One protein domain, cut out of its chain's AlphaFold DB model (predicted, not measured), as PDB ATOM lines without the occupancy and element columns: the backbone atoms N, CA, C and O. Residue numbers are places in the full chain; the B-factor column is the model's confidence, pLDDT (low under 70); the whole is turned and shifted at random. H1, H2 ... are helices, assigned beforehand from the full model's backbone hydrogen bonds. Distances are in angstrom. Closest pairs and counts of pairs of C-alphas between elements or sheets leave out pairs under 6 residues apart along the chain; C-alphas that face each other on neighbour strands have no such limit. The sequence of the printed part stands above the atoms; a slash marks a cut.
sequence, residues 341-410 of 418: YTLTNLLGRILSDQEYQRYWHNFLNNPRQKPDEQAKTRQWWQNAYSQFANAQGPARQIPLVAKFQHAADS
ATOM      1  N   TYR A 341     -23.947 -77.535  13.314       97.50
ATOM      2  CA  TYR A 341     -22.677 -78.244  13.201       97.50
ATOM      3  C   TYR A 341     -22.880 -79.733  12.894       97.50
ATOM      4  O   TYR A 341     -22.312 -80.230  11.921       97.50
ATOM      5  N   THR A 342     -23.716 -80.436  13.666       97.06
ATOM      6  CA  THR A 342     -23.974 -81.868  13.451       97.06
ATOM      7  C   THR A 342     -24.601 -82.112  12.084       97.06
ATOM      8  O   THR A 342     -24.049 -82.879  11.300       97.06
ATOM      9  N   LEU A 343     -25.670 -81.390  11.725       96.88
ATOM     10  CA  LEU A 343     -26.302 -81.537  10.407       96.88
ATOM     11  C   LEU A 343     -25.341 -81.234   9.253       96.88
ATOM     12  O   LEU A 343     -25.331 -81.947   8.257       96.88
ATOM     13  N   THR A 344     -24.509 -80.199   9.384       95.94
ATOM     14  CA  THR A 344     -23.486 -79.873   8.379       95.94
ATOM     15  C   THR A 344     -22.547 -81.056   8.144       95.94
ATOM     16  O   THR A 344     -22.255 -81.406   7.000       95.94
ATOM     17  N   ASN A 345     -22.090 -81.695   9.222       95.75
ATOM     18  CA  ASN A 345     -21.182 -82.830   9.127       95.75
ATOM     19  C   ASN A 345     -21.874 -84.090   8.597       95.75
ATOM     20  O   ASN A 345     -21.315 -84.731   7.712       95.75
ATOM     21  N   LEU A 346     -23.089 -84.402   9.055       95.19
ATOM     22  CA  LEU A 346     -23.852 -85.552   8.567       95.19
ATOM     23  C   LEU A 346     -24.193 -85.418   7.079       95.19
ATOM     24  O   LEU A 346     -24.042 -86.369   6.331       95.19
ATOM     25  N   LEU A 347     -24.586 -84.229   6.613       93.38
ATOM     26  CA  LEU A 347     -24.977 -84.004   5.214       93.38
ATOM     27  C   LEU A 347     -23.795 -83.839   4.255       93.38
ATOM     28  O   LEU A 347     -23.989 -83.822   3.039       93.38
ATOM     29  N   GLY A 348     -22.583 -83.678   4.784       91.38
ATOM     30  CA  GLY A 348     -21.365 -83.492   4.000       91.38
ATOM     31  C   GLY A 348     -21.164 -82.086   3.415       91.38
ATOM     32  O   GLY A 348     -20.291 -81.868   2.572       91.38
ATOM     33  N   ARG A 349     -21.948 -81.093   3.848       91.56
ATOM     34  CA  ARG A 349     -21.836 -79.705   3.372       91.56
ATOM     35  C   ARG A 349     -22.253 -78.704   4.433       91.56
ATOM     36  O   ARG A 349     -23.105 -78.988   5.268       91.56
ATOM     37  N   ILE A 350     -21.697 -77.500   4.353       91.69
ATOM     38  CA  ILE A 350     -22.080 -76.395   5.230       91.69
ATOM     39  C   ILE A 350     -23.510 -75.963   4.908       91.69
ATOM     40  O   ILE A 350     -23.817 -75.575   3.780       91.69
ATOM     41  N   LEU A 351     -24.377 -76.015   5.920       92.44
ATOM     42  CA  LEU A 351     -25.724 -75.465   5.822       92.44
ATOM     43  C   LEU A 351     -25.698 -73.937   5.891       92.44
ATOM     44  O   LEU A 351     -25.009 -73.336   6.721       92.44
ATOM     45  N   SER A 352     -26.514 -73.295   5.061       92.75
ATOM     46  CA  SER A 352     -26.836 -71.879   5.234       92.75
ATOM     47  C   SER A 352     -27.701 -71.657   6.482       92.75
ATOM     48  O   SER A 352     -28.358 -72.572   6.986       92.75
ATOM     49  N   ASP A 353     -27.735 -70.421   6.986       95.19
ATOM     50  CA  ASP A 353     -28.629 -70.072   8.100       95.19
ATOM     51  C   ASP A 353     -30.100 -70.268   7.727       95.19
ATOM     52  O   ASP A 353     -30.876 -70.741   8.546       95.19
ATOM     53  N   GLN A 354     -30.483 -69.978   6.481       94.62
ATOM     54  CA  GLN A 354     -31.857 -70.158   6.012       94.62
ATOM     55  C   GLN A 354     -32.274 -71.636   5.995       94.62
ATOM     56  O   GLN A 354     -33.388 -71.973   6.396       94.62
ATOM     57  N   GLU A 355     -31.391 -72.531   5.548       94.44
ATOM     58  CA  GLU A 355     -31.648 -73.973   5.582       94.44
ATOM     59  C   GLU A 355     -31.776 -74.486   7.014       94.44
ATOM     60  O   GLU A 355     -32.701 -75.241   7.312       94.44
ATOM     61  N   TYR A 356     -30.895 -74.036   7.913       97.94
ATOM     62  CA  TYR A 356     -30.967 -74.429   9.317       97.94
ATOM     63  C   TYR A 356     -32.215 -73.868  10.017       97.94
ATOM     64  O   TYR A 356     -32.873 -74.587  10.763       97.94
ATOM     65  N   GLN A 357     -32.619 -72.628   9.717       97.75
ATOM     66  CA  GLN A 357     -33.895 -72.059  10.176       97.75
ATOM     67  C   GLN A 357     -35.092 -72.877   9.690       97.75
ATOM     68  O   GLN A 357     -36.035 -73.082  10.452       97.75
ATOM     69  N   ARG A 358     -35.064 -73.364   8.443       97.12
ATOM     70  CA  ARG A 358     -36.120 -74.234   7.907       97.12
ATOM     71  C   ARG A 358     -36.169 -75.575   8.636       97.12
ATOM     72  O   ARG A 358     -37.258 -76.029   8.978       97.12
ATOM     73  N   TYR A 359     -35.018 -76.198   8.885       97.81
ATOM     74  CA  TYR A 359     -34.938 -77.398   9.720       97.81
ATOM     75  C   TYR A 359     -35.543 -77.147  11.104       97.81
ATOM     76  O   TYR A 359     -36.497 -77.819  11.482       97.81
ATOM     77  N   TRP A 360     -35.081 -76.100  11.783       98.31
ATOM     78  CA  TRP A 360     -35.549 -75.723  13.112       98.31
ATOM     79  C   TRP A 360     -37.056 -75.463  13.169       98.31
ATOM     80  O   TRP A 360     -37.746 -75.904  14.085       98.31
ATOM     81  N   HIS A 361     -37.589 -74.755  12.171       97.81
ATOM     82  CA  HIS A 361     -39.018 -74.499  12.069       97.81
ATOM     83  C   HIS A 361     -39.816 -75.798  11.920       97.81
ATOM     84  O   HIS A 361     -40.825 -75.961  12.601       97.81
ATOM     85  N   ASN A 362     -39.369 -76.722  11.068       97.06
ATOM     86  CA  ASN A 362     -40.059 -77.994  10.853       97.06
ATOM     87  C   ASN A 362     -39.938 -78.938  12.056       97.06
ATOM     88  O   ASN A 362     -40.892 -79.658  12.329       97.06
ATOM     89  N   PHE A 363     -38.834 -78.883  12.804       97.50
ATOM     90  CA  PHE A 363     -38.678 -79.574  14.085       97.50
ATOM     91  C   PHE A 363     -39.708 -79.072  15.119       97.50
ATOM     92  O   PHE A 363     -40.514 -79.840  15.631       97.50
ATOM     93  N   LEU A 364     -39.785 -77.754  15.354       97.88
ATOM     94  CA  LEU A 364     -40.727 -77.163  16.326       97.88
ATOM     95  C   LEU A 364     -42.211 -77.311  15.949       97.88
ATOM     96  O   LEU A 364     -43.098 -77.161  16.798       97.88
ATOM     97  N   ASN A 365     -42.490 -77.504  14.661       97.00
ATOM     98  CA  ASN A 365     -43.836 -77.601  14.105       97.00
ATOM     99  C   ASN A 365     -44.085 -78.974  13.476       97.00
ATOM    100  O   ASN A 365     -44.879 -79.067  12.539       97.00
ATOM    101  N   ASN A 366     -43.411 -80.020  13.964       96.88
ATOM    102  CA  ASN A 366     -43.505 -81.342  13.367       96.88
ATOM    103  C   ASN A 366     -44.953 -81.857  13.429       96.88
ATOM    104  O   ASN A 366     -45.479 -82.033  14.530       96.88
ATOM    105  N   PRO A 367     -45.624 -82.089  12.283       96.12
ATOM    106  CA  PRO A 367     -47.010 -82.548  12.270       96.12
ATOM    107  C   PRO A 367     -47.167 -84.021  12.668       96.12
ATOM    108  O   PRO A 367     -48.299 -84.470  12.819       96.12
ATOM    109  N   ARG A 368     -46.064 -84.774  12.795       95.94
ATOM    110  CA  ARG A 368     -46.084 -86.170  13.254       95.94
ATOM    111  C   ARG A 368     -46.236 -86.298  14.768       95.94
ATOM    112  O   ARG A 368     -46.786 -87.292  15.219       95.94
ATOM    113  N   GLN A 369     -45.798 -85.287  15.520       96.56
ATOM    114  CA  GLN A 369     -45.929 -85.258  16.975       96.56
ATOM    115  C   GLN A 369     -47.377 -84.997  17.386       96.56
ATOM    116  O   GLN A 369     -48.096 -84.213  16.752       96.56
ATOM    117  N   LYS A 370     -47.796 -85.594  18.503       97.00
ATOM    118  CA  LYS A 370     -49.076 -85.262  19.133       97.00
ATOM    119  C   LYS A 370     -49.062 -83.809  19.638       97.00
ATOM    120  O   LYS A 370     -47.996 -83.241  19.893       97.00
ATOM    121  N   PRO A 371     -50.230 -83.157  19.805       96.81
ATOM    122  CA  PRO A 371     -50.285 -81.754  20.222       96.81
ATOM    123  C   PRO A 371     -49.568 -81.443  21.548       96.81
ATOM    124  O   PRO A 371     -48.992 -80.367  21.696       96.81
ATOM    125  N   ASP A 372     -49.605 -82.363  22.509       96.81
ATOM    126  CA  ASP A 372     -48.941 -82.256  23.810       96.81
ATOM    127  C   ASP A 372     -47.420 -82.434  23.709       96.81
ATOM    128  O   ASP A 372     -46.673 -81.635  24.281       96.81
ATOM    129  N   GLU A 373     -46.959 -83.405  22.918       95.88
ATOM    130  CA  GLU A 373     -45.543 -83.596  22.576       95.88
ATOM    131  C   GLU A 373     -44.988 -82.342  21.886       95.88
ATOM    132  O   GLU A 373     -44.010 -81.758  22.350       95.88
ATOM    133  N   GLN A 374     -45.680 -81.830  20.864       96.62
ATOM    134  CA  GLN A 374     -45.280 -80.610  20.161       96.62
ATOM    135  C   GLN A 374     -45.252 -79.386  21.095       96.62
ATOM    136  O   GLN A 374     -44.359 -78.538  20.998       96.62
ATOM    137  N   ALA A 375     -46.211 -79.268  22.019       96.69
ATOM    138  CA  ALA A 375     -46.214 -78.197  23.013       96.69
ATOM    139  C   ALA A 375     -44.990 -78.282  23.940       96.69
ATOM    140  O   ALA A 375     -44.346 -77.257  24.188       96.69
ATOM    141  N   LYS A 376     -44.624 -79.491  24.393       96.19
ATOM    142  CA  LYS A 376     -43.409 -79.750  25.181       96.19
ATOM    143  C   LYS A 376     -42.146 -79.413  24.378       96.19
ATOM    144  O   LYS A 376     -41.291 -78.685  24.884       96.19
ATOM    145  N   THR A 377     -42.060 -79.841  23.118       96.19
ATOM    146  CA  THR A 377     -40.970 -79.501  22.183       96.19
ATOM    147  C   THR A 377     -40.796 -77.983  22.081       96.19
ATOM    148  O   THR A 377     -39.700 -77.457  22.282       96.19
ATOM    149  N   ARG A 378     -41.879 -77.228  21.855       97.50
ATOM    150  CA  ARG A 378     -41.817 -75.758  21.784       97.50
ATOM    151  C   ARG A 378     -41.427 -75.122  23.111       97.50
ATOM    152  O   ARG A 378     -40.628 -74.188  23.110       97.50
ATOM    153  N   GLN A 379     -41.952 -75.619  24.229       97.38
ATOM    154  CA  GLN A 379     -41.626 -75.112  25.561       97.38
ATOM    155  C   GLN A 379     -40.115 -75.145  25.821       97.38
ATOM    156  O   GLN A 379     -39.564 -74.155  26.307       97.38
ATOM    157  N   TRP A 380     -39.452 -76.254  25.488       97.44
ATOM    158  CA  TRP A 380     -38.012 -76.410  25.687       97.44
ATOM    159  C   TRP A 380     -37.191 -75.640  24.660       97.44
ATOM    160  O   TRP A 380     -36.240 -74.941  25.015       97.44
ATOM    161  N   TRP A 381     -37.562 -75.749  23.386       98.06
ATOM    162  CA  TRP A 381     -36.634 -75.428  22.314       98.06
ATOM    163  C   TRP A 381     -36.897 -74.085  21.642       98.06
ATOM    164  O   TRP A 381     -35.948 -73.502  21.142       98.06
ATOM    165  N   GLN A 382     -38.101 -73.500  21.673       97.62
ATOM    166  CA  GLN A 382     -38.427 -72.325  20.837       97.62
ATOM    167  C   GLN A 382     -37.459 -71.131  20.979       97.62
ATOM    168  O   GLN A 382     -37.195 -70.426  20.007       97.62
ATOM    169  N   ASN A 383     -36.884 -70.933  22.171       98.00
ATOM    170  CA  ASN A 383     -35.960 -69.835  22.477       98.00
ATOM    171  C   ASN A 383     -34.473 -70.233  22.380       98.00
ATOM    172  O   ASN A 383     -33.596 -69.430  22.695       98.00
ATOM    173  N   ALA A 384     -34.172 -71.468  21.973       98.19
ATOM    174  CA  ALA A 384     -32.825 -72.031  21.957       98.19
ATOM    175  C   ALA A 384     -32.133 -71.954  20.586       98.19
ATOM    176  O   ALA A 384     -30.974 -72.354  20.486       98.19
ATOM    177  N   TYR A 385     -32.786 -71.402  19.552       98.44
ATOM    178  CA  TYR A 385     -32.275 -71.395  18.171       98.44
ATOM    179  C   TYR A 385     -30.815 -70.938  18.075       98.44
ATOM    180  O   TYR A 385     -29.985 -71.611  17.472       98.44
ATOM    181  N   SER A 386     -30.471 -69.814  18.713       98.31
ATOM    182  CA  SER A 386     -29.117 -69.257  18.647       98.31
ATOM    183  C   SER A 386     -28.059 -70.159  19.286       98.31
ATOM    184  O   SER A 386     -26.914 -70.134  18.843       98.31
ATOM    185  N   GLN A 387     -28.409 -70.964  20.293       98.25
ATOM    186  CA  GLN A 387     -27.471 -71.896  20.922       98.25
ATOM    187  C   GLN A 387     -27.136 -73.041  19.965       98.25
ATOM    188  O   GLN A 387     -25.963 -73.332  19.759       98.25
ATOM    189  N   PHE A 388     -28.142 -73.632  19.319       98.44
ATOM    190  CA  PHE A 388     -27.939 -74.749  18.394       98.44
ATOM    191  C   PHE A 388     -27.375 -74.318  17.031       98.44
ATOM    192  O   PHE A 388     -26.587 -75.050  16.430       98.44
ATOM    193  N   ALA A 389     -27.724 -73.117  16.558       98.31
ATOM    194  CA  ALA A 389     -27.197 -72.562  15.312       98.31
ATOM    195  C   ALA A 389     -25.703 -72.209  15.404       98.31
ATOM    196  O   ALA A 389     -24.989 -72.339  14.412       98.31
ATOM    197  N   ASN A 390     -25.236 -71.767  16.581       97.94
ATOM    198  CA  ASN A 390     -23.853 -71.322  16.795       97.94
ATOM    199  C   ASN A 390     -22.962 -72.362  17.498       97.94
ATOM    200  O   ASN A 390     -21.757 -72.130  17.637       97.94
ATOM    201  N   ALA A 391     -23.525 -73.485  17.957       97.69
ATOM    202  CA  ALA A 391     -22.761 -74.567  18.568       97.69
ATOM    203  C   ALA A 391     -21.689 -75.101  17.604       97.69
ATOM    204  O   ALA A 391     -21.933 -75.247  16.408       97.69
ATOM    205  N   GLN A 392     -20.508 -75.408  18.143       96.44
ATOM    206  CA  GLN A 392     -19.361 -75.965  17.405       96.44
ATOM    207  C   GLN A 392     -19.218 -77.482  17.623       96.44
ATOM    208  O   GLN A 392     -18.137 -78.040  17.474       96.44
ATOM    209  N   GLY A 393     -20.295 -78.135  18.059       95.81
ATOM    210  CA  GLY A 393     -20.294 -79.529  18.483       95.81
ATOM    211  C   GLY A 393     -21.707 -80.115  18.547       95.81
ATOM    212  O   GLY A 393     -22.673 -79.432  18.178       95.81
ATOM    213  N   PRO A 394     -21.837 -81.374  18.998       96.50
ATOM    214  CA  PRO A 394     -23.121 -82.050  19.152       96.50
ATOM    215  C   PRO A 394     -24.007 -81.412  20.227       96.50
ATOM    216  O   PRO A 394     -23.529 -80.729  21.139       96.50
ATOM    217  N   ALA A 395     -25.314 -81.670  20.132       96.69
ATOM    218  CA  ALA A 395     -26.344 -81.064  20.976       96.69
ATOM    219  C   ALA A 395     -26.108 -81.298  22.474       96.69
ATOM    220  O   ALA A 395     -26.274 -80.372  23.265       96.69
ATOM    221  N   ARG A 396     -25.616 -82.482  22.860       95.25
ATOM    222  CA  ARG A 396     -25.300 -82.829  24.256       95.25
ATOM    223  C   ARG A 396     -24.344 -81.855  24.960       95.25
ATOM    224  O   ARG A 396     -24.327 -81.780  26.183       95.25
ATOM    225  N   GLN A 397     -23.535 -81.104  24.205       95.94
ATOM    226  CA  GLN A 397     -22.616 -80.104  24.764       95.94
ATOM    227  C   GLN A 397     -23.320 -78.788  25.135       95.94
ATOM    228  O   GLN A 397     -22.729 -77.934  25.797       95.94
ATOM    229  N   ILE A 398     -24.576 -78.601  24.722       97.12
ATOM    230  CA  ILE A 398     -25.385 -77.430  25.052       97.12
ATOM    231  C   ILE A 398     -25.973 -77.629  26.459       97.12
ATOM    232  O   ILE A 398     -26.746 -78.563  26.668       97.12
ATOM    233  N   PRO A 399     -25.714 -76.730  27.433       97.25
ATOM    234  CA  PRO A 399     -26.180 -76.907  28.815       97.25
ATOM    235  C   PRO A 399     -27.699 -77.059  28.976       97.25
ATOM    236  O   PRO A 399     -28.166 -77.620  29.966       97.25
ATOM    237  N   LEU A 400     -28.486 -76.531  28.034       97.00
ATOM    238  CA  LEU A 400     -29.938 -76.702  28.018       97.00
ATOM    239  C   LEU A 400     -30.351 -78.160  27.757       97.00
ATOM    240  O   LEU A 400     -31.328 -78.608  28.349       97.00
ATOM    241  N   VAL A 401     -29.598 -78.898  26.937       96.12
ATOM    242  CA  VAL A 401     -29.874 -80.307  26.614       96.12
ATOM    243  C   VAL A 401     -29.687 -81.191  27.840       96.12
ATOM    244  O   VAL A 401     -30.588 -81.946  28.179       96.12
ATOM    245  N   ALA A 402     -28.613 -80.989  28.606       93.38
ATOM    246  CA  ALA A 402     -28.407 -81.710  29.865       93.38
ATOM    247  C   ALA A 402     -29.556 -81.492  30.876       93.38
ATOM    248  O   ALA A 402     -29.932 -82.400  31.613       93.38
ATOM    249  N   LYS A 403     -30.148 -80.287  30.907       95.62
ATOM    250  CA  LYS A 403     -31.325 -79.999  31.750       95.62
ATOM    251  C   LYS A 403     -32.582 -80.707  31.255       95.62
ATOM    252  O   LYS A 403     -33.388 -81.128  32.079       95.62
ATOM    253  N   PHE A 404     -32.760 -80.786  29.938       94.31
ATOM    254  CA  PHE A 404     -33.869 -81.506  29.324       94.31
ATOM    255  C   PHE A 404     -33.780 -83.005  29.621       94.31
ATOM    256  O   PHE A 404     -34.748 -83.558  30.132       94.31
ATOM    257  N   GLN A 405     -32.615 -83.619  29.404       89.94
ATOM    258  CA  GLN A 405     -32.378 -85.042  29.672       89.94
ATOM    259  C   GLN A 405     -32.639 -85.374  31.149       89.94
ATOM    260  O   GLN A 405     -33.482 -86.208  31.452       89.94
ATOM    261  N   HIS A 406     -32.096 -84.589  32.089       89.81
ATOM    262  CA  HIS A 406     -32.394 -84.770  33.518       89.81
ATOM    263  C   HIS A 406     -33.896 -84.634  33.851       89.81
ATOM    264  O   HIS A 406     -34.400 -85.267  34.783       89.81
ATOM    265  N   ALA A 407     -34.627 -83.766  33.147       89.75
ATOM    266  CA  ALA A 407     -36.067 -83.614  33.340       89.75
ATOM    267  C   ALA A 407     -36.872 -84.771  32.725       89.75
ATOM    268  O   ALA A 407     -37.951 -85.070  33.231       89.75
ATOM    269  N   ALA A 408     -36.365 -85.400  31.661       82.75
ATOM    270  CA  ALA A 408     -36.949 -86.586  31.042       82.75
ATOM    271  C   ALA A 408     -36.723 -87.846  31.894       82.75
ATOM    272  O   ALA A 408     -37.658 -88.618  32.081       82.75
ATOM    273  N   ASP A 409     -35.541 -87.976  32.501       76.19
ATOM    274  CA  ASP A 409     -35.167 -89.110  33.364       76.19
ATOM    275  C   ASP A 409     -35.829 -89.066  34.751       76.19
ATOM    276  O   ASP A 409     -35.800 -90.032  35.517       76.19
ATOM    277  N   SER A 410     -36.415 -87.924  35.122       53.53
ATOM    278  CA  SER A 410     -37.128 -87.790  36.389       53.53
ATOM    279  C   SER A 410     -38.487 -88.494  36.286       53.53
ATOM    280  O   SER A 410     -39.308 -88.081  35.463       53.53
TER     281      SER A 410
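AT A GLANCE: This is residues 341 to 410 of the 418 residues of an uncharacterized protein of Gonapodya prolifera (strain JEL478) (UniProt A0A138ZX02). Five short helices make a loose frame in which the chain runs out along H2, back through H3 and then H4, and out again along H5. H2, the longest helix, forms one side, H5 forms the opposite side, H3 and H4 follow each other between them, and H1 lies crosswise near H4 with few contacts. The printed part has 70 residues with five named helices, H1 to H5 in chain order, and no named strand; the class is all helix. The whole is only just compact, close to loose, with a radius of gyration of the C-alphas of 12.8 A and spans of 35 by 26 by 19 A.

HOW THE PARTS SIT: Begin at H2, residues 353 to 364, and look at its last residue, Leu 364, which alone of H2 touches H3, residues 371 to 381. The closest C-alphas there, of Leu 364 and Arg 378, are 5.7 A apart. H2 and H3 are a helical hairpin, running opposite ways at a steep tilt of 42 degrees. Look next at H4, residues 385 to 390: it only just touches H2, with 3 pairs of C-alphas within 8 A, the closest being Tyr 356 and Ala 389 at 7.3 A. H2 and H4 also run opposite ways at a steep tilt of 42 degrees. H3 and H4 meet only through their link. H1, residues 341 to 347, is close to H4 but not clearly touching it; the closest C-alphas, of Tyr 341 and Ala 389, are 7.6 A apart, and the lines are about perpendicular at 77 degrees. H5, residues 399 to 408, is close to H3 but not clearly touching it, with the C-alphas of Trp 380 and Phe 404 closest at 7.5 A. H3 and H5 run opposite ways at a shallow tilt of 32 degrees, only just short of steep. H2 and H5 are apart, and so are H1 and H2. In H1, H2, H3, H4 and H5 every O i to N i+4 pair is within hydrogen-bond range.

IN THESE COORDINATES: Find C-alpha 353 at (-28.629, -70.072, 8.100); from there H2 runs 16.3 A to C-alpha 364 at (-40.727, -77.163, 16.326). H3 runs 15.2 A from Pro 371 to Trp 381, and H4 runs 8.5 A from Tyr 385 to Asn 390. H5 runs 14.6 A from Pro 399 to C-alpha 408 at (-36.949, -86.586, 31.042). Go back to Tyr 341 for H1, which runs 10.1 A to Leu 347.

THE WHOLE: The two C-alphas farthest apart, those of Arg 349 and Ser 410, are 37.3 A from each other. The printed part has no cut. The links H1 to H2 and H3 to H4 are tight, the links H2 to H3 and H4 to H5 are short, and no link is long. Look in the B-factor column for the model's confidence: the mean pLDDT of the printed part is 95.0, and residue 410 is the one printed residue under 70.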